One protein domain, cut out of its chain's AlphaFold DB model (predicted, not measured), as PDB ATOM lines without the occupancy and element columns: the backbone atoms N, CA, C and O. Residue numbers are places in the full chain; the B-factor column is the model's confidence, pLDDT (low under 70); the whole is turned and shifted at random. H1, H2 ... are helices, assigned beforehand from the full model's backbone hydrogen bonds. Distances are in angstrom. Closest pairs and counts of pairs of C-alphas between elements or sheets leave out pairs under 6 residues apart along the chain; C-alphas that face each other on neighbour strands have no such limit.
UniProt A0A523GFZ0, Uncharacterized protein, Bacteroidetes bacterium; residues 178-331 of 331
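What this domain is: This is residues 178 to 331 of the 331 residues of an uncharacterized protein of Bacteroidetes bacterium (UniProt A0A523GFZ0). Helices run side by side, up and down, as a bundle in which H3 makes the middle: H2 packs on it with H1 beyond, H4 packs on another side, and H5 packs on it on the side away from H2. H6 folds back on H5, the end of short H8 meets the two at a steep tilt where H5 ends and H6 begins, making a corner there, and the single turn H7 packs on H3. The printed part has 154 residues with eight named helices, H1 to H8 in chain order, and no named strand; the class is all helix. The whole is compact, with a radius of gyration of the C-alphas of 15.1 A, and spans 47 by 35 by 27 A.

How they stand to each other: H4, residues 245 to 262, is the longest helix and has a kink of 27 degrees near residue 252. It touches H3, residues 225 to 241, at a shallow tilt of 22 degrees, opposite ways; the closest C-alphas, of Val 236 and Val 248, are 5.3 A apart. H3 also touches H2, residues 205 to 218, opposite ways at a shallow tilt of 24 degrees, with the C-alphas of Thr 209 and Leu 235 closest at 6.0 A. H2 and H1, residues 185 to 201, form a hairpin; their closest C-alphas, of Ala 196 and Ala 208, are 4.1 A apart. H5, residues 268 to 281, touches H3 the same way at 22 degrees, a shallow tilt, closest at the C-alphas of Glu 230 and Ala 270, 5.8 A apart. H5 and H6, residues 288 to 301, form another hairpin, with the C-alphas of Leu 276 and Val 292 closest at 6.1 A. H8, residues 317 to 324, touches residues 288 to 293 of H6 at a steep tilt of 49 degrees; the C-alphas of Ala 289 and Ile 324 are closest, at 5.8 A. H7, residues 309 to 312, touches residues 230 to 234 of H3, closest at the C-alphas of Leu 234 and Leu 310, 6.5 A apart. H1 and H4 are apart. Every O i to N i+4 pair is within hydrogen-bond range in H1, H2, H3, H5, H6 and H8, and 12 of 14 are in H4; H7 is too short for such a pair.

Where its parts are: H4 measures 25.7 A, H3 24.4 A, H1 24.0 A and H6 20.5 A from first to last C-alpha. H1 begins at C-alpha 185 (20.824, 47.231, 15.732), H4 at C-alpha 245 (-2.749, 51.167, -1.539), and H8 ends at C-alpha 324 (-12.978, 42.213, 6.214).

The domain as a whole: The C-alphas of Asn 179 and Arg 286, the two farthest apart, are 48.8 A apart. The printed part has no cut, and no link between named helices is long. The mean pLDDT of the printed part is 89.3; residues 178 to 179 and 326 to 331 are under 70.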
ATOM      1  N   LYS A 178      15.674  61.325  19.792       57.38
ATOM      2  CA  LYS A 178      16.092  59.908  19.750       57.38
ATOM      3  C   LYS A 178      17.609  59.666  19.837       57.38
ATOM      4  O   LYS A 178      18.263  59.412  18.826       57.38
ATOM      5  N   ASN A 179      18.131  59.566  21.056       59.47
ATOM      6  CA  ASN A 179      19.511  59.166  21.356       59.47
ATOM      7  C   ASN A 179      19.728  57.640  21.317       59.47
ATOM      8  O   ASN A 179      20.457  57.090  22.137       59.47
ATOM      9  N   VAL A 180      19.093  56.920  20.384       72.38
ATOM     10  CA  VAL A 180      19.321  55.470  20.257       72.38
ATOM     11  C   VAL A 180      20.416  55.216  19.229       72.38
ATOM     12  O   VAL A 180      20.301  55.595  18.062       72.38
ATOM     13  N   ASN A 181      21.488  54.560  19.665       82.12
ATOM     14  CA  ASN A 181      22.637  54.257  18.825       82.12
ATOM     15  C   ASN A 181      22.254  53.314  17.669       82.12
ATOM     16  O   ASN A 181      22.025  52.126  17.882       82.12
ATOM     17  N   LYS A 182      22.268  53.816  16.426       85.88
ATOM     18  CA  LYS A 182      21.973  53.025  15.214       85.88
ATOM     19  C   LYS A 182      22.933  51.847  14.994       85.88
ATOM     20  O   LYS A 182      22.585  50.910  14.279       85.88
ATOM     21  N   ALA A 183      24.137  51.892  15.572       87.06
ATOM     22  CA  ALA A 183      25.094  50.791  15.493       87.06
ATOM     23  C   ALA A 183      24.685  49.597  16.375       87.06
ATOM     24  O   ALA A 183      25.054  48.460  16.069       87.06
ATOM     25  N   ASP A 184      23.900  49.834  17.432       89.69
ATOM     26  CA  ASP A 184      23.261  48.782  18.223       89.69
ATOM     27  C   ASP A 184      21.910  48.422  17.593       89.69
ATOM     28  O   ASP A 184      20.844  48.913  17.970       89.69
ATOM     29  N   VAL A 185      21.982  47.584  16.559       93.56
ATOM     30  CA  VAL A 185      20.824  47.231  15.732       93.56
ATOM     31  C   VAL A 185      19.662  46.642  16.547       93.56
ATOM     32  O   VAL A 185      18.542  47.107  16.328       93.56
ATOM     33  N   PRO A 186      19.854  45.678  17.473       94.81
ATOM     34  CA  PRO A 186      18.765  45.167  18.306       94.81
ATOM     35  C   PRO A 186      18.025  46.240  19.104       94.81
ATOM     36  O   PRO A 186      16.794  46.310  19.051       94.81
ATOM     37  N   GLN A 187      18.755  47.110  19.805       92.25
ATOM     38  CA  GLN A 187      18.125  48.137  20.633       92.25
ATOM     39  C   GLN A 187      17.475  49.236  19.796       92.25
ATOM     40  O   GLN A 187      16.355  49.673  20.088       92.25
ATOM     41  N   TYR A 188      18.129  49.636  18.703       92.81
ATOM     42  CA  TYR A 188      17.559  50.562  17.732       92.81
ATOM     43  C   TYR A 188      16.270  50.012  17.116       92.81
ATOM     44  O   TYR A 188      15.256  50.709  17.092       92.81
ATOM     45  N   TYR A 189      16.272  48.745  16.697       95.44
ATOM     46  CA  TYR A 189      15.103  48.071  16.140       95.44
ATOM     47  C   TYR A 189      13.907  48.132  17.085       95.44
ATOM     48  O   TYR A 189      12.854  48.638  16.702       95.44
ATOM     49  N   ILE A 190      14.069  47.672  18.326       95.62
ATOM     50  CA  ILE A 190      12.973  47.618  19.301       95.62
ATOM     51  C   ILE A 190      12.457  49.020  19.621       95.62
ATOM     52  O   ILE A 190      11.246  49.227  19.684       95.62
ATOM     53  N   SER A 191      13.359  49.991  19.764       93.38
ATOM     54  CA  SER A 191      12.988  51.376  20.052       93.38
ATOM     55  C   SER A 191      12.169  51.998  18.920       93.38
ATOM     56  O   SER A 191      11.158  52.652  19.175       93.38
ATOM     57  N   VAL A 192      12.555  51.767  17.659       94.06
ATOM     58  CA  VAL A 192      11.792  52.265  16.504       94.06
ATOM     59  C   VAL A 192      10.463  51.526  16.347       94.06
ATOM     60  O   VAL A 192       9.441  52.168  16.125       94.06
ATOM     61  N   ILE A 193      10.434  50.201  16.520       96.94
ATOM     62  CA  ILE A 193       9.187  49.419  16.509       96.94
ATOM     63  C   ILE A 193       8.212  49.935  17.572       96.94
ATOM     64  O   ILE A 193       7.036  50.142  17.277       96.94
ATOM     65  N   TYR A 194       8.687  50.150  18.800       96.38
ATOM     66  CA  TYR A 194       7.873  50.644  19.906       96.38
ATOM     67  C   TYR A 194       7.260  52.015  19.593       96.38
ATOM     68  O   TYR A 194       6.059  52.213  19.782       96.38
ATOM     69  N   ASN A 195       8.063  52.945  19.070       94.25
ATOM     70  CA  ASN A 195       7.596  54.281  18.707       94.25
ATOM     71  C   ASN A 195       6.605  54.242  17.536       94.25
ATOM     72  O   ASN A 195       5.542  54.857  17.621       94.25
ATOM     73  N   ALA A 196       6.892  53.456  16.495       96.12
ATOM     74  CA  ALA A 196       5.996  53.283  15.358       96.12
ATOM     75  C   ALA A 196       4.653  52.655  15.759       96.12
ATOM     76  O   ALA A 196       3.606  53.103  15.298       96.12
ATOM     77  N   LEU A 197       4.660  51.650  16.641       97.75
ATOM     78  CA  LEU A 197       3.432  51.056  17.174       97.75
ATOM     79  C   LEU A 197       2.666  52.033  18.068       97.75
ATOM     80  O   LEU A 197       1.447  52.104  17.968       97.75
ATOM     81  N   SER A 198       3.362  52.817  18.895       96.62
ATOM     82  CA  SER A 198       2.728  53.858  19.713       96.62
ATOM     83  C   SER A 198       2.011  54.883  18.825       96.62
ATOM     84  O   SER A 198       0.837  55.160  19.041       96.62
ATOM     85  N   ALA A 199       2.677  55.376  17.773       95.94
ATOM     86  CA  ALA A 199       2.080  56.286  16.794       95.94
ATOM     87  C   ALA A 199       0.912  55.636  16.026       95.94
ATOM     88  O   ALA A 199      -0.117  56.267  15.805       95.94
ATOM     89  N   TYR A 200       1.030  54.353  15.663       97.25
ATOM     90  CA  TYR A 200      -0.061  53.593  15.049       97.25
ATOM     91  C   TYR A 200      -1.308  53.536  15.943       97.25
ATOM     92  O   TYR A 200      -2.415  53.749  15.446       97.25
ATOM     93  N   TYR A 201      -1.141  53.277  17.244       97.12
ATOM     94  CA  TYR A 201      -2.257  53.216  18.189       97.12
ATOM     95  C   TYR A 201      -2.885  54.584  18.476       97.12
ATOM     96  O   TYR A 201      -4.087  54.648  18.724       97.12
ATOM     97  N   ASP A 202      -2.119  55.668  18.344       95.75
ATOM     98  CA  ASP A 202      -2.625  57.051  18.368       95.75
ATOM     99  C   ASP A 202      -3.179  57.514  16.998       95.75
ATOM    100  O   ASP A 202      -3.541  58.667  16.796       95.75
ATOM    101  N   ASN A 203      -3.282  56.605  16.019       95.38
ATOM    102  CA  ASN A 203      -3.718  56.866  14.640       95.38
ATOM    103  C   ASN A 203      -2.838  57.845  13.837       95.38
ATOM    104  O   ASN A 203      -3.205  58.213  12.716       95.38
ATOM    105  N   ASP A 204      -1.647  58.199  14.325       95.56
ATOM    106  CA  ASP A 204      -0.633  58.905  13.541       95.56
ATOM    107  C   ASP A 204       0.136  57.928  12.635       95.56
ATOM    108  O   ASP A 204       1.316  57.599  12.809       95.56
ATOM    109  N   TYR A 205      -0.563  57.450  11.604       95.94
ATOM    110  CA  TYR A 205       0.005  56.522  10.627       95.94
ATOM    111  C   TYR A 205       1.140  57.150   9.802       95.94
ATOM    112  O   TYR A 205       1.990  56.426   9.279       95.94
ATOM    113  N   LYS A 206       1.192  58.485   9.680       95.12
ATOM    114  CA  LYS A 206       2.256  59.185   8.940       95.12
ATOM    115  C   LYS A 206       3.578  59.096   9.693       95.12
ATOM    116  O   LYS A 206       4.587  58.726   9.095       95.12
ATOM    117  N   SER A 207       3.571  59.375  10.994       93.19
ATOM    118  CA  SER A 207       4.768  59.216  11.821       93.19
ATOM    119  C   SER A 207       5.198  57.750  11.881       93.19
ATOM    120  O   SER A 207       6.364  57.448  11.631       93.19
ATOM    121  N   ALA A 208       4.255  56.823  12.078       96.19
ATOM    122  CA  ALA A 208       4.559  55.394  12.139       96.19
ATOM    123  C   ALA A 208       5.232  54.860  10.856       96.19
ATOM    124  O   ALA A 208       6.258  54.176  10.915       96.19
ATOM    125  N   THR A 209       4.689  55.199   9.682       96.25
ATOM    126  CA  THR A 209       5.252  54.776   8.384       96.25
ATOM    127  C   THR A 209       6.605  55.424   8.103       96.25
ATOM    128  O   THR A 209       7.520  54.737   7.638       96.25
ATOM    129  N   LYS A 210       6.778  56.713   8.434       94.75
ATOM    130  CA  LYS A 210       8.065  57.418   8.319       94.75
ATOM    131  C   LYS A 210       9.156  56.719   9.129       94.75
ATOM    132  O   LYS A 210      10.233  56.454   8.601       94.75
ATOM    133  N   GLU A 211       8.875  56.390  10.386       92.94
ATOM    134  CA  GLU A 211       9.838  55.733  11.272       92.94
ATOM    135  C   GLU A 211      10.265  54.351  10.774       92.94
ATOM    136  O   GLU A 211      11.459  54.059  10.691       92.94
ATOM    137  N   LEU A 212       9.303  53.514  10.383       95.62
ATOM    138  CA  LEU A 212       9.595  52.179   9.862       95.62
ATOM    139  C   LEU A 212      10.318  52.223   8.512       95.62
ATOM    140  O   LEU A 212      11.171  51.378   8.247       95.62
ATOM    141  N   THR A 213      10.020  53.213   7.669       94.75
ATOM    142  CA  THR A 213      10.732  53.411   6.399       94.75
ATOM    143  C   THR A 213      12.201  53.738   6.646       94.75
ATOM    144  O   THR A 213      13.074  53.134   6.022       94.75
ATOM    145  N   ILE A 214      12.482  54.643   7.592       92.62
ATOM    146  CA  ILE A 214      13.853  54.969   8.008       92.62
ATOM    147  C   ILE A 214      14.545  53.712   8.540       92.62
ATOM    148  O   ILE A 214      15.632  53.380   8.083       92.62
ATOM    149  N   LEU A 215      13.903  52.962   9.440       93.56
ATOM    150  CA  LEU A 215      14.456  51.720   9.988       93.56
ATOM    151  C   LEU A 215      14.866  50.736   8.886       93.56
ATOM    152  O   LEU A 215      16.003  50.268   8.865       93.56
ATOM    153  N   VAL A 216      13.953  50.435   7.960       92.44
ATOM    154  CA  VAL A 216      14.175  49.441   6.902       92.44
ATOM    155  C   VAL A 216      15.312  49.847   5.954       92.44
ATOM    156  O   VAL A 216      15.963  48.956   5.405       92.44
ATOM    157  N   ASN A 217      15.577  51.146   5.790       90.94
ATOM    158  CA  ASN A 217      16.584  51.665   4.861       90.94
ATOM    159  C   ASN A 217      17.943  51.982   5.516       90.94
ATOM    160  O   ASN A 217      18.969  51.811   4.863       90.94
ATOM    161  N   ASP A 218      17.968  52.400   6.784       86.94
ATOM    162  CA  ASP A 218      19.182  52.890   7.462       86.94
ATOM    163  C   ASP A 218      20.047  51.777   8.080       86.94
ATOM    164  O   ASP A 218      21.176  52.029   8.500       86.94
ATOM    165  N   VAL A 219      19.530  50.548   8.177       90.06
ATOM    166  CA  VAL A 219      20.175  49.442   8.902       90.06
ATOM    167  C   VAL A 219      20.603  48.317   7.958       90.06
ATOM    168  O   VAL A 219      19.908  47.959   7.007       90.06
ATOM    169  N   SER A 220      21.750  47.695   8.251       89.88
ATOM    170  CA  SER A 220      22.184  46.468   7.575       89.88
ATOM    171  C   SER A 220      21.457  45.242   8.131       89.88
ATOM    172  O   SER A 220      21.709  44.796   9.249       89.88
ATOM    173  N   TRP A 221      20.598  44.643   7.311       92.12
ATOM    174  CA  TRP A 221      19.755  43.505   7.696       92.12
ATOM    175  C   TRP A 221      20.363  42.127   7.442       92.12
ATOM    176  O   TRP A 221      19.697  41.120   7.663       92.12
ATOM    177  N   LYS A 222      21.619  42.050   6.981       91.69
ATOM    178  CA  LYS A 222      22.249  40.775   6.586       91.69
ATOM    179  C   LYS A 222      22.201  39.717   7.696       91.69
ATOM    180  O   LYS A 222      22.022  38.544   7.394       91.69
ATOM    181  N   LYS A 223      22.344  40.140   8.955       92.62
ATOM    182  CA  LYS A 223      22.313  39.267  10.137       92.62
ATOM    183  C   LYS A 223      20.896  38.989  10.659       92.62
ATOM    184  O   LYS A 223      20.692  37.986  11.329       92.62
ATOM    185  N   TYR A 224      19.918  39.838  10.329       94.38
ATOM    186  CA  TYR A 224      18.559  39.788  10.890       94.38
ATOM    187  C   TYR A 224      17.474  39.783   9.794       94.38
ATOM    188  O   TYR A 224      16.627  40.684   9.748       94.38
ATOM    189  N   PRO A 225      17.473  38.793   8.882       93.56
ATOM    190  CA  PRO A 225      16.524  38.756   7.767       93.56
ATOM    191  C   PRO A 225      15.059  38.644   8.229       93.56
ATOM    192  O   PRO A 225      14.184  39.258   7.616       93.56
ATOM    193  N   ASN A 226      14.791  37.928   9.327       92.94
ATOM    194  CA  ASN A 226      13.449  37.803   9.908       92.94
ATOM    195  C   ASN A 226      12.947  39.126  10.505       92.94
ATOM    196  O   ASN A 226      11.852  39.570  10.162       92.94
ATOM    197  N   ALA A 227      13.767  39.806  11.314       95.25
ATOM    198  CA  ALA A 227      13.418  41.110  11.887       95.25
ATOM    199  C   ALA A 227      13.112  42.159  10.799       95.25
ATOM    200  O   ALA A 227      12.138  42.912  10.902       95.25
ATOM    201  N   MET A 228      13.901  42.161   9.716       95.12
ATOM    202  CA  MET A 228      13.664  43.000   8.537       95.12
ATOM    203  C   MET A 228      12.322  42.688   7.869       95.12
ATOM    204  O   MET A 228      11.565  43.601   7.531       95.12
ATOM    205  N   LEU A 229      12.041  41.401   7.641       95.69
ATOM    206  CA  LEU A 229      10.812  40.949   7.002       95.69
ATOM    207  C   LEU A 229       9.586  41.378   7.816       95.69
ATOM    208  O   LEU A 229       8.634  41.913   7.251       95.69
ATOM    209  N   GLU A 230       9.620  41.195   9.134       96.25
ATOM    210  CA  GLU A 230       8.515  41.579  10.011       96.25
ATOM    211  C   GLU A 230       8.313  43.092  10.094       96.25
ATOM    212  O   GLU A 230       7.174  43.545  10.012       96.25
ATOM    213  N   ALA A 231       9.387  43.888  10.148       96.81
ATOM    214  CA  ALA A 231       9.270  45.347  10.079       96.81
ATOM    215  C   ALA A 231       8.650  45.817   8.757       96.81
ATOM    216  O   ALA A 231       7.822  46.727   8.746       96.81
ATOM    217  N   ARG A 232       8.992  45.169   7.634       96.00
ATOM    218  CA  ARG A 232       8.373  45.455   6.330       96.00
ATOM    219  C   ARG A 232       6.901  45.070   6.290       96.00
ATOM    220  O   ARG A 232       6.099  45.825   5.755       96.00
ATOM    221  N   ILE A 233       6.536  43.916   6.846       96.94
ATOM    222  CA  ILE A 233       5.133  43.496   6.927       96.94
ATOM    223  C   ILE A 233       4.340  44.458   7.810       96.94
ATOM    224  O   ILE A 233       3.239  44.848   7.426       96.94
ATOM    225  N   LEU A 234       4.907  44.892   8.939       97.56
ATOM    226  CA  LEU A 234       4.291  45.891   9.808       97.56
ATOM    227  C   LEU A 234       4.097  47.225   9.074       97.56
ATOM    228  O   LEU A 234       3.012  47.799   9.128       97.56
ATOM    229  N   LEU A 235       5.105  47.687   8.331       96.62
ATOM    230  CA  LEU A 235       5.009  48.891   7.503       96.62
ATOM    231  C   LEU A 235       3.873  48.777   6.475       96.62
ATOM    232  O   LEU A 235       3.036  49.672   6.375       96.62
ATOM    233  N   VAL A 236       3.791  47.656   5.752       95.50
ATOM    234  CA  VAL A 236       2.713  47.403   4.779       95.50
ATOM    235  C   VAL A 236       1.347  47.349   5.443       95.50
ATOM    236  O   VAL A 236       0.386  47.894   4.904       95.50
ATOM    237  N   PHE A 237       1.250  46.719   6.610       95.94
ATOM    238  CA  PHE A 237       0.024  46.712   7.394       95.94
ATOM    239  C   PHE A 237      -0.424  48.135   7.736       95.94
ATOM    240  O   PHE A 237      -1.581  48.472   7.505       95.94
ATOM    241  N   ILE A 238       0.483  48.993   8.204       95.69
ATOM    242  CA  ILE A 238       0.140  50.378   8.544       95.69
ATOM    243  C   ILE A 238      -0.267  51.167   7.291       95.69
ATOM    244  O   ILE A 238      -1.278  51.864   7.341       95.69
ATOM    245  N   HIS A 239       0.419  51.009   6.151       94.25
ATOM    246  CA  HIS A 239      -0.026  51.617   4.886       94.25
ATOM    247  C   HIS A 239      -1.421  51.134   4.468       94.25
ATOM    248  O   HIS A 239      -2.249  51.940   4.048       94.25
ATOM    249  N   TYR A 240      -1.719  49.840   4.628       93.06
ATOM    250  CA  TYR A 240      -3.043  49.289   4.333       93.06
ATOM    251  C   TYR A 240      -4.123  49.922   5.217       93.06
ATOM    252  O   TYR A 240      -5.156  50.372   4.723       93.06
ATOM    253  N   ILE A 241      -3.863  50.026   6.520       93.75
ATOM    254  CA  ILE A 241      -4.746  50.696   7.480       93.75
ATOM    255  C   ILE A 241      -4.932  52.172   7.105       93.75
ATOM    256  O   ILE A 241      -6.067  52.657   7.100       93.75
ATOM    257  N   ALA A 242      -3.859  52.863   6.722       91.62
ATOM    258  CA  ALA A 242      -3.875  54.248   6.257       91.62
ATOM    259  C   ALA A 242      -4.503  54.441   4.860       91.62
ATOM    260  O   ALA A 242      -4.620  55.576   4.406       91.62
ATOM    261  N   ARG A 243      -4.936  53.358   4.194       89.12
ATOM    262  CA  ARG A 243      -5.499  53.331   2.829       89.12
ATOM    263  C   ARG A 243      -4.526  53.773   1.723       89.12
ATOM    264  O   ARG A 243      -4.953  54.108   0.620       89.12
ATOM    265  N   ASP A 244      -3.225  53.700   1.974       89.75
ATOM    266  CA  ASP A 244      -2.175  53.982   0.992       89.75
ATOM    267  C   ASP A 244      -1.867  52.731   0.148       89.75
ATOM    268  O   ASP A 244      -0.882  52.012   0.337       89.75
ATOM    269  N   MET A 245      -2.780  52.419  -0.774       87.56
ATOM    270  CA  MET A 245      -2.749  51.167  -1.539       87.56
ATOM    271  C   MET A 245      -1.616  51.089  -2.569       87.56
ATOM    272  O   MET A 245      -1.300  49.991  -3.038       87.56
ATOM    273  N   GLU A 246      -1.009  52.216  -2.942       87.62
ATOM    274  CA  GLU A 246       0.143  52.241  -3.844       87.62
ATOM    275  C   GLU A 246       1.367  51.621  -3.160       87.62
ATOM    276  O   GLU A 246       1.933  50.644  -3.666       87.62
ATOM    277  N   GLN A 247       1.694  52.096  -1.953       87.31
ATOM    278  CA  GLN A 247       2.813  51.571  -1.165       87.31
ATOM    279  C   GLN A 247       2.614  50.099  -0.792       87.31
ATOM    280  O   GLN A 247       3.544  49.290  -0.880       87.31
ATOM    281  N   VAL A 248       1.376  49.706  -0.471       87.69
ATOM    282  CA  VAL A 248       1.030  48.308  -0.177       87.69
ATOM    283  C   VAL A 248       1.360  47.389  -1.357       87.69
ATOM    284  O   VAL A 248       1.956  46.322  -1.168       87.69
ATOM    285  N   LYS A 249       0.996  47.778  -2.588       85.69
ATOM    286  CA  LYS A 249       1.245  46.969  -3.795       85.69
ATOM    287  C   LYS A 249       2.739  46.832  -4.089       85.69
ATOM    288  O   LYS A 249       3.194  45.720  -4.371       85.69
ATOM    289  N   LEU A 250       3.497  47.926  -3.983       84.88
ATOM    290  CA  LEU A 250       4.944  47.936  -4.224       84.88
ATOM    291  C   LEU A 250       5.685  46.998  -3.259       84.88
ATOM    292  O   LEU A 250       6.483  46.156  -3.678       84.88
ATOM    293  N   ALA A 251       5.374  47.080  -1.966       86.12
ATOM    294  CA  ALA A 251       6.066  46.308  -0.940       86.12
ATOM    295  C   ALA A 251       5.655  44.819  -0.896       86.12
ATOM    296  O   ALA A 251       6.491  43.955  -0.606       86.12
ATOM    297  N   SER A 252       4.408  44.484  -1.253       84.56
ATOM    298  CA  SER A 252       3.878  43.107  -1.197       84.56
ATOM    299  C   SER A 252       4.670  42.098  -2.044       84.56
ATOM    300  O   SER A 252       4.873  40.950  -1.631       84.56
ATOM    301  N   THR A 253       5.154  42.513  -3.219       85.12
ATOM    302  CA  THR A 253       5.940  41.646  -4.117       85.12
ATOM    303  C   THR A 253       7.314  41.325  -3.524       85.12
ATOM    304  O   THR A 253       7.763  40.176  -3.557       85.12
ATOM    305  N   SER A 254       7.959  42.327  -2.922       87.88
ATOM    306  CA  SER A 254       9.253  42.181  -2.251       87.88
ATOM    307  C   SER A 254       9.159  41.223  -1.058       87.88
ATOM    308  O   SER A 254       9.927  40.263  -0.976       87.88
ATOM    309  N   ILE A 255       8.145  41.398  -0.201       93.81
ATOM    310  CA  ILE A 255       7.879  40.533   0.963       93.81
ATOM    311  C   ILE A 255       7.692  39.073   0.535       93.81
ATOM    312  O   ILE A 255       8.272  38.162   1.126       93.81
ATOM    313  N   GLN A 256       6.927  38.821  -0.531       90.44
ATOM    314  CA  GLN A 256       6.714  37.458  -1.021       90.44
ATOM    315  C   GLN A 256       8.005  36.797  -1.515       90.44
ATOM    316  O   GLN A 256       8.195  35.598  -1.297       90.44
ATOM    317  N   ARG A 257       8.887  37.553  -2.176       90.56
ATOM    318  CA  ARG A 257      10.206  37.052  -2.577       90.56
ATOM    319  C   ARG A 257      11.060  36.726  -1.352       90.56
ATOM    320  O   ARG A 257      11.669  35.665  -1.330       90.56
ATOM    321  N   GLN A 258      11.073  37.588  -0.337       92.62
ATOM    322  CA  GLN A 258      11.862  37.374   0.881       92.62
ATOM    323  C   GLN A 258      11.417  36.137   1.664       92.62
ATOM    324  O   GLN A 258      12.260  35.326   2.024       92.62
ATOM    325  N   ILE A 259      10.107  35.924   1.820       94.38
ATOM    326  CA  ILE A 259       9.560  34.704   2.439       94.38
ATOM    327  C   ILE A 259      10.045  33.442   1.712       94.38
ATOM    328  O   ILE A 259      10.365  32.445   2.350       94.38
ATOM    329  N   ARG A 260      10.098  33.460   0.372       92.69
ATOM    330  CA  ARG A 260      10.594  32.309  -0.405       92.69
ATOM    331  C   ARG A 260      12.082  32.046  -0.179       92.69
ATOM    332  O   ARG A 260      12.477  30.892  -0.225       92.69
ATOM    333  N   VAL A 261      12.878  33.098   0.011       92.56
ATOM    334  CA  VAL A 261      14.326  32.989   0.253       92.56
ATOM    335  C   VAL A 261      14.617  32.494   1.667       92.56
ATOM    336  O   VAL A 261      15.510  31.678   1.840       92.56
ATOM    337  N   ILE A 262      13.871  32.979   2.662       91.44
ATOM    338  CA  ILE A 262      14.045  32.593   4.068       91.44
ATOM    339  C   ILE A 262      13.523  31.173   4.329       91.44
ATOM    340  O   ILE A 262      14.106  30.454   5.129       91.44
ATOM    341  N   GLY A 263      12.447  30.765   3.651       91.62
ATOM    342  CA  GLY A 263      11.722  29.529   3.960       91.62
ATOM    343  C   GLY A 263      10.548  29.809   4.899       91.62
ATOM    344  O   GLY A 263      10.630  30.639   5.803       91.62
ATOM    345  N   ARG A 264       9.402  29.163   4.659       89.50
ATOM    346  CA  ARG A 264       8.151  29.468   5.388       89.50
ATOM    347  C   ARG A 264       8.203  28.964   6.824       89.50
ATOM    348  O   ARG A 264       7.657  29.596   7.722       89.50
ATOM    349  N   GLU A 265       8.862  27.834   7.005       87.00
ATOM    350  CA  GLU A 265       9.113  27.153   8.263       87.00
ATOM    351  C   GLU A 265       9.905  28.024   9.247       87.00
ATOM    352  O   GLU A 265       9.603  27.990  10.436       87.00
ATOM    353  N   TYR A 266      10.802  28.884   8.749       87.06
ATOM    354  CA  TYR A 266      11.630  29.793   9.554       87.06
ATOM    355  C   TYR A 266      11.012  31.184   9.777       87.06
ATOM    356  O   TYR A 266      11.586  32.008  10.485       87.06
ATOM    357  N   CYS A 267       9.859  31.483   9.164       92.12
ATOM    358  CA  CYS A 267       9.186  32.783   9.293       92.12
ATOM    359  C   CYS A 267       7.653  32.654   9.370       92.12
ATOM    360  O   CYS A 267       6.913  33.414   8.745       92.12
ATOM    361  N   GLN A 268       7.153  31.684  10.140       93.12
ATOM    362  CA  GLN A 268       5.732  31.307  10.156       93.12
ATOM    363  C   GLN A 268       4.782  32.462  10.503       93.12
ATOM    364  O   GLN A 268       3.758  32.634   9.833       93.12
ATOM    365  N   ILE A 269       5.125  33.285  11.500       94.44
ATOM    366  CA  ILE A 269       4.316  34.450  11.899       94.44
ATOM    367  C   ILE A 269       4.266  35.467  10.759       94.44
ATOM    368  O   ILE A 269       3.182  35.850  10.318       94.44
ATOM    369  N   ALA A 270       5.428  35.836  10.215       95.25
ATOM    370  CA  ALA A 270       5.546  36.740   9.075       95.25
ATOM    371  C   ALA A 270       4.757  36.228   7.854       95.25
ATOM    372  O   ALA A 270       4.000  36.966   7.219       95.25
ATOM    373  N   PHE A 271       4.878  34.937   7.540       95.38
ATOM    374  CA  PHE A 271       4.136  34.298   6.461       95.38
ATOM    375  C   PHE A 271       2.622  34.384   6.678       95.38
ATOM    376  O   PHE A 271       1.899  34.810   5.775       95.38
ATOM    377  N   THR A 272       2.146  34.012   7.865       95.81
ATOM    378  CA  THR A 272       0.715  33.982   8.199       95.81
ATOM    379  C   THR A 272       0.121  35.387   8.197       95.81
ATOM    380  O   THR A 272      -0.938  35.609   7.610       95.81
ATOM    381  N   PHE A 273       0.844  36.369   8.738       95.88
ATOM    382  CA  PHE A 273       0.435  37.770   8.713       95.88
ATOM    383  C   PHE A 273       0.395  38.328   7.282       95.88
ATOM    384  O   PHE A 273      -0.553  39.005   6.891       95.88
ATOM    385  N   ASN A 274       1.363  37.983   6.430       94.75
ATOM    386  CA  ASN A 274       1.319  38.356   5.015       94.75
ATOM    387  C   ASN A 274       0.121  37.716   4.279       94.75
ATOM    388  O   ASN A 274      -0.486  38.347   3.414       94.75
ATOM    389  N   GLN A 275      -0.261  36.479   4.619       93.94
ATOM    390  CA  GLN A 275      -1.480  35.853   4.079       93.94
ATOM    391  C   GLN A 275      -2.756  36.553   4.552       93.94
ATOM    392  O   GLN A 275      -3.713  36.668   3.775       93.94
ATOM    393  N   LEU A 276      -2.764  37.039   5.797       93.69
ATOM    394  CA  LEU A 276      -3.849  37.842   6.350       93.69
ATOM    395  C   LEU A 276      -4.018  39.129   5.537       93.69
ATOM    396  O   LEU A 276      -5.106  39.372   5.019       93.69
ATOM    397  N   LEU A 277      -2.932  39.878   5.313       91.62
ATOM    398  CA  LEU A 277      -2.942  41.098   4.496       91.62
ATOM    399  C   LEU A 277      -3.403  40.833   3.060       91.62
ATOM    400  O   LEU A 277      -4.301  41.503   2.558       91.62
ATOM    401  N   LYS A 278      -2.864  39.801   2.403       90.88
ATOM    402  CA  LYS A 278      -3.278  39.429   1.039       90.88
ATOM    403  C   LYS A 278      -4.750  39.053   0.943       90.88
ATOM    404  O   LYS A 278      -5.399  39.352  -0.055       90.88
ATOM    405  N   THR A 279      -5.274  38.382   1.965       91.50
ATOM    406  CA  THR A 279      -6.699  38.052   2.047       91.50
ATOM    407  C   THR A 279      -7.536  39.312   2.269       91.50
ATOM    408  O   THR A 279      -8.564  39.460   1.614       91.50
ATOM    409  N   ALA A 280      -7.077  40.237   3.115       88.62
ATOM    410  CA  ALA A 280      -7.732  41.521   3.358       88.62
ATOM    411  C   ALA A 280      -7.772  42.418   2.103       88.62
ATOM    412  O   ALA A 280      -8.760  43.108   1.867       88.62
ATOM    413  N   MET A 281      -6.738  42.360   1.259       86.25
ATOM    414  CA  MET A 281      -6.648  43.113   0.000       86.25
ATOM    415  C   MET A 281      -7.467  42.522  -1.158       86.25
ATOM    416  O   MET A 281      -7.674  43.202  -2.161       86.25
ATOM    417  N   ASN A 282      -7.877  41.252  -1.083       85.69
ATOM    418  CA  ASN A 282      -8.589  40.586  -2.172       85.69
ATOM    419  C   ASN A 282     -10.108  40.665  -1.971       85.69
ATOM    420  O   ASN A 282     -10.713  39.780  -1.362       85.69
ATOM    421  N   ASP A 283     -10.720  41.710  -2.523       73.19
ATOM    422  CA  ASP A 283     -12.158  41.977  -2.384       73.19
ATOM    423  C   ASP A 283     -13.060  40.973  -3.124       73.19
ATOM    424  O   ASP A 283     -14.239  40.850  -2.804       73.19
ATOM    425  N   LEU A 284     -12.523  40.190  -4.067       74.00
ATOM    426  CA  LEU A 284     -13.291  39.204  -4.843       74.00
ATOM    427  C   LEU A 284     -13.438  37.846  -4.131       74.00
ATOM    428  O   LEU A 284     -14.073  36.921  -4.648       74.00
ATOM    429  N   LYS A 285     -12.831  37.680  -2.952       76.81
ATOM    430  CA  LYS A 285     -12.786  36.396  -2.249       76.81
ATOM    431  C   LYS A 285     -14.086  36.146  -1.473       76.81
ATOM    432  O   LYS A 285     -14.277  36.688  -0.391       76.81
ATOM    433  N   ARG A 286     -14.944  35.253  -1.987       73.06
ATOM    434  CA  ARG A 286     -16.261  34.904  -1.396       73.06
ATOM    435  C   ARG A 286     -16.210  34.516   0.093       73.06
ATOM    436  O   ARG A 286     -17.094  34.910   0.839       73.06
ATOM    437  N   ASN A 287     -15.146  33.841   0.536       84.94
ATOM    438  CA  ASN A 287     -14.973  33.386   1.928       84.94
ATOM    439  C   ASN A 287     -13.924  34.225   2.691       84.94
ATOM    440  O   ASN A 287     -13.120  33.689   3.458       84.94
ATOM    441  N   LYS A 288     -13.853  35.539   2.425       87.50
ATOM    442  CA  LYS A 288     -12.869  36.451   3.043       87.50
ATOM    443  C   LYS A 288     -12.963  36.432   4.569       87.50
ATOM    444  O   LYS A 288     -11.941  36.258   5.227       87.50
ATOM    445  N   ALA A 289     -14.173  36.564   5.112       87.75
ATOM    446  CA  ALA A 289     -14.412  36.640   6.552       87.75
ATOM    447  C   ALA A 289     -13.925  35.387   7.296       87.75
ATOM    448  O   ALA A 289     -13.159  35.505   8.251       87.75
ATOM    449  N   ASP A 290     -14.298  34.200   6.814       90.12
ATOM    450  CA  ASP A 290     -13.901  32.933   7.437       90.12
ATOM    451  C   ASP A 290     -12.386  32.744   7.387       90.12
ATOM    452  O   ASP A 290     -11.767  32.389   8.390       90.12
ATOM    453  N   LYS A 291     -11.757  33.070   6.250       92.38
ATOM    454  CA  LYS A 291     -10.306  32.922   6.108       92.38
ATOM    455  C   LYS A 291      -9.521  33.915   6.964       92.38
ATOM    456  O   LYS A 291      -8.460  33.561   7.468       92.38
ATOM    457  N   VAL A 292     -10.018  35.142   7.131       92.31
ATOM    458  CA  VAL A 292      -9.431  36.122   8.060       92.31
ATOM    459  C   VAL A 292      -9.480  35.571   9.482       92.31
ATOM    460  O   VAL A 292      -8.443  35.513  10.132       92.31
ATOM    461  N   LYS A 293     -10.643  35.092   9.940       92.44
ATOM    462  CA  LYS A 293     -10.793  34.514  11.285       92.44
ATOM    463  C   LYS A 293      -9.884  33.304  11.508       92.44
ATOM    464  O   LYS A 293      -9.245  33.218  12.552       92.44
ATOM    465  N   GLU A 294      -9.771  32.416  10.521       94.62
ATOM    466  CA  GLU A 294      -8.863  31.261  10.564       94.62
ATOM    467  C   GLU A 294      -7.399  31.700  10.744       94.62
ATOM    468  O   GLU A 294      -6.704  31.213  11.634       94.62
ATOM    469  N   LEU A 295      -6.934  32.661   9.938       95.00
ATOM    470  CA  LEU A 295      -5.559  33.169  10.007       95.00
ATOM    471  C   LEU A 295      -5.270  33.893  11.327       95.00
ATOM    472  O   LEU A 295      -4.173  33.760  11.862       95.00
ATOM    473  N   VAL A 296      -6.244  34.626  11.870       94.19
ATOM    474  CA  VAL A 296      -6.128  35.258  13.193       94.19
ATOM    475  C   VAL A 296      -6.047  34.205  14.297       94.19
ATOM    476  O   VAL A 296      -5.192  34.311  15.175       94.19
ATOM    477  N   GLY A 297      -6.863  33.149  14.223       93.62
ATOM    478  CA  GLY A 297      -6.775  32.011  15.140       93.62
ATOM    479  C   GLY A 297      -5.385  31.365  15.133       93.62
ATOM    480  O   GLY A 297      -4.806  31.151  16.195       93.62
ATOM    481  N   LEU A 298      -4.812  31.146  13.944       94.31
ATOM    482  CA  LEU A 298      -3.444  30.634  13.789       94.31
ATOM    483  C   LEU A 298      -2.395  31.583  14.385       94.31
ATOM    484  O   LEU A 298      -1.515  31.142  15.120       94.31
ATOM    485  N   LEU A 299      -2.495  32.890  14.118       94.31
ATOM    486  CA  LEU A 299      -1.569  33.880  14.677       94.31
ATOM    487  C   LEU A 299      -1.606  33.911  16.209       94.31
ATOM    488  O   LEU A 299      -0.562  34.116  16.827       94.31
ATOM    489  N   ASN A 300      -2.769  33.693  16.824       91.56
ATOM    490  CA  ASN A 300      -2.921  33.717  18.278       91.56
ATOM    491  C   ASN A 300      -2.219  32.541  18.968       91.56
ATOM    492  O   ASN A 300      -1.607  32.749  20.014       91.56
ATOM    493  N   ILE A 301      -2.253  31.344  18.372       93.38
ATOM    494  CA  ILE A 301      -1.634  30.141  18.955       93.38
ATOM    495  C   ILE A 301      -0.125  30.041  18.699       93.38
ATOM    496  O   ILE A 301       0.576  29.372  19.452       93.38
ATOM    497  N   MET A 302       0.392  30.706  17.659       93.12
ATOM    498  CA  MET A 302       1.825  30.702  17.352       93.12
ATOM    499  C   MET A 302       2.626  31.399  18.456       93.12
ATOM    500  O   MET A 302       2.330  32.545  18.811       93.12
ATOM    501  N   GLN A 303       3.673  30.732  18.943       87.19
ATOM    502  CA  GLN A 303       4.677  31.331  19.820       87.19
ATOM    503  C   GLN A 303       5.914  31.695  18.998       87.19
ATOM    504  O   GLN A 303       6.377  30.871  18.208       87.19
ATOM    505  N   PRO A 304       6.416  32.933  19.109       86.25
ATOM    506  CA  PRO A 304       7.618  33.323  18.402       86.25
ATOM    507  C   PRO A 304       8.860  32.794  19.135       86.25
ATOM    508  O   PRO A 304       8.918  32.842  20.359       86.25
ATOM    509  N   THR A 305       9.867  32.348  18.387       84.81
ATOM    510  CA  THR A 305      11.201  32.007  18.925       84.81
ATOM    511  C   THR A 305      12.122  33.229  19.029       84.81
ATOM    512  O   THR A 305      13.211  33.161  19.585       84.81
ATOM    513  N   HIS A 306      11.690  34.369  18.486       91.50
ATOM    514  CA  HIS A 306      12.394  35.651  18.482       91.50
ATOM    515  C   HIS A 306      11.431  36.790  18.834       91.50
ATOM    516  O   HIS A 306      10.222  36.613  18.969       91.50
ATOM    517  N   PHE A 307      11.931  38.012  18.960       94.94
ATOM    518  CA  PHE A 307      11.074  39.178  19.099       94.94
ATOM    519  C   PHE A 307      10.302  39.449  17.800       94.94
ATOM    520  O   PHE A 307      10.866  39.910  16.807       94.94
ATOM    521  N   SER A 308       8.991  39.204  17.835       95.62
ATOM    522  CA  SER A 308       8.079  39.469  16.722       95.62
ATOM    523  C   SER A 308       7.244  40.733  16.976       95.62
ATOM    524  O   SER A 308       6.310  40.691  17.788       95.62
ATOM    525  N   PRO A 309       7.495  41.861  16.280       96.62
ATOM    526  CA  PRO A 309       6.647  43.050  16.393       96.62
ATOM    527  C   PRO A 309       5.209  42.812  15.917       96.62
ATOM    528  O   PRO A 309       4.289  43.484  16.376       96.62
ATOM    529  N   LEU A 310       4.987  41.839  15.029       96.75
ATOM    530  CA  LEU A 310       3.650  41.513  14.526       96.75
ATOM    531  C   LEU A 310       2.730  40.973  15.631       96.75
ATOM    532  O   LEU A 310       1.518  41.160  15.561       96.75
ATOM    533  N   LYS A 311       3.299  40.364  16.680       95.19
ATOM    534  CA  LYS A 311       2.559  39.907  17.869       95.19
ATOM    535  C   LYS A 311       2.178  41.043  18.823       95.19
ATOM    536  O   LYS A 311       1.403  40.814  19.745       95.19
ATOM    537  N   LEU A 312       2.692  42.255  18.603       96.31
ATOM    538  CA  LEU A 312       2.294  43.460  19.336       96.31
ATOM    539  C   LEU A 312       1.155  44.225  18.643       96.31
ATOM    540  O   LEU A 312       0.718  45.250  19.161       96.31
ATOM    541  N   VAL A 313       0.665  43.748  17.493       96.31
ATOM    542  CA  VAL A 313      -0.540  44.280  16.846       96.31
ATOM    543  C   VAL A 313      -1.773  43.655  17.498       96.31
ATOM    544  O   VAL A 313      -1.954  42.437  17.475       96.31
ATOM    545  N   LYS A 314      -2.645  44.488  18.062       94.06
ATOM    546  CA  LYS A 314      -3.901  44.073  18.685       94.06
ATOM    547  C   LYS A 314      -4.921  43.703  17.617       94.06
ATOM    548  O   LYS A 314      -5.530  44.570  16.995       94.06
ATOM    549  N   ILE A 315      -5.113  42.404  17.406       91.19
ATOM    550  CA  ILE A 315      -6.104  41.884  16.458       91.19
ATOM    551  C   ILE A 315      -7.441  41.662  17.172       91.19
ATOM    552  O   ILE A 315      -7.847  40.533  17.432       91.19
ATOM    553  N   ASP A 316      -8.102  42.764  17.524       90.25
ATOM    554  CA  ASP A 316      -9.443  42.752  18.108       90.25
ATOM    555  C   ASP A 316     -10.545  42.657  17.034       90.25
ATOM    556  O   ASP A 316     -10.291  42.684  15.826       90.25
ATOM    557  N   GLU A 317     -11.802  42.545  17.469       88.94
ATOM    558  CA  GLU A 317     -12.943  42.475  16.549       88.94
ATOM    559  C   GLU A 317     -13.041  43.705  15.639       88.94
ATOM    560  O   GLU A 317     -13.425  43.569  14.477       88.94
ATOM    561  N   LYS A 318     -12.645  44.890  16.125       90.06
ATOM    562  CA  LYS A 318     -12.641  46.125  15.331       90.06
ATOM    563  C   LYS A 318     -11.640  46.025  14.185       90.06
ATOM    564  O   LYS A 318     -11.981  46.347  13.045       90.06
ATOM    565  N   LEU A 319     -10.424  45.543  14.452       90.62
ATOM    566  CA  LEU A 319      -9.423  45.328  13.415       90.62
ATOM    567  C   LEU A 319      -9.866  44.234  12.441       90.62
ATOM    568  O   LEU A 319      -9.750  44.419  11.233       90.62
ATOM    569  N   VAL A 320     -10.424  43.126  12.934       90.38
ATOM    570  CA  VAL A 320     -10.952  42.050  12.079       90.38
ATOM    571  C   VAL A 320     -12.045  42.578  11.151       90.38
ATOM    572  O   VAL A 320     -11.997  42.321   9.949       90.38
ATOM    573  N   GLN A 321     -12.990  43.363  11.671       88.88
ATOM    574  CA  GLN A 321     -14.015  44.013  10.857       88.88
ATOM    575  C   GLN A 321     -13.388  44.931   9.810       88.88
ATOM    576  O   GLN A 321     -13.760  44.832   8.644       88.88
ATOM    577  N   ARG A 322     -12.388  45.739  10.183       88.19
ATOM    578  CA  ARG A 322     -11.661  46.622   9.257       88.19
ATOM    579  C   ARG A 322     -10.926  45.857   8.152       88.19
ATOM    580  O   ARG A 322     -10.890  46.325   7.020       88.19
ATOM    581  N   LEU A 323     -10.363  44.685   8.455       88.00
ATOM    582  CA  LEU A 323      -9.697  43.808   7.481       88.00
ATOM    583  C   LEU A 323     -10.695  43.116   6.535       88.00
ATOM    584  O   LEU A 323     -10.359  42.800   5.389       88.00
ATOM    585  N   ILE A 324     -11.914  42.842   7.007       86.25
ATOM    586  CA  ILE A 324     -12.978  42.213   6.214       86.25
ATOM    587  C   ILE A 324     -13.669  43.248   5.327       86.25
ATOM    588  O   ILE A 324     -13.821  42.999   4.128       86.25
ATOM    589  N   SER A 325     -14.059  44.392   5.899       78.81
ATOM    590  CA  SER A 325     -14.713  45.488   5.185       78.81
ATOM    591  C   SER A 325     -13.832  45.927   4.026       78.81
ATOM    592  O   SER A 325     -12.650  46.216   4.218       78.81
ATOM    593  N   SER A 326     -14.376  45.920   2.811       58.84
ATOM    594  CA  SER A 326     -13.613  46.339   1.643       58.84
ATOM    595  C   SER A 326     -13.260  47.821   1.765       58.84
ATOM    596  O   SER A 326     -13.991  48.622   2.361       58.84
ATOM    597  N   VAL A 327     -12.151  48.201   1.130       53.91
ATOM    598  CA  VAL A 327     -11.759  49.609   0.960       53.91
ATOM    599  C   VAL A 327     -12.867  50.407   0.237       53.91
ATOM    600  O   VAL A 327     -12.910  51.628   0.344       53.91
ATOM    601  N   ALA A 328     -13.815  49.729  -0.425       42.09
ATOM    602  CA  ALA A 328     -14.915  50.322  -1.180       42.09
ATOM    603  C   ALA A 328     -16.143  50.760  -0.349       42.09
ATOM    604  O   ALA A 328     -17.017  51.419  -0.901       42.09
ATOM    605  N   THR A 329     -16.249  50.423   0.944       36.00
ATOM    606  CA  THR A 329     -17.502  50.636   1.718       36.00
ATOM    607  C   THR A 329     -17.594  51.927   2.546       36.00
ATOM    608  O   THR A 329     -18.585  52.125   3.239       36.00
ATOM    609  N   PHE A 330     -16.605  52.821   2.479       38.88
ATOM    610  CA  PHE A 330     -16.621  54.100   3.212       38.88
ATOM    611  C   PHE A 330     -16.086  55.250   2.346       38.88
ATOM    612  O   PHE A 330     -15.153  55.946   2.763       38.88
ATOM    613  N   ALA A 331     -16.610  55.359   1.122       31.77
ATOM    614  CA  ALA A 331     -16.473  56.540   0.272       31.77
ATOM    615  C   ALA A 331     -17.686  57.452   0.469       31.77
ATOM    616  O   ALA A 331     -18.810  56.899   0.520       31.77
TER     617      ALA A 331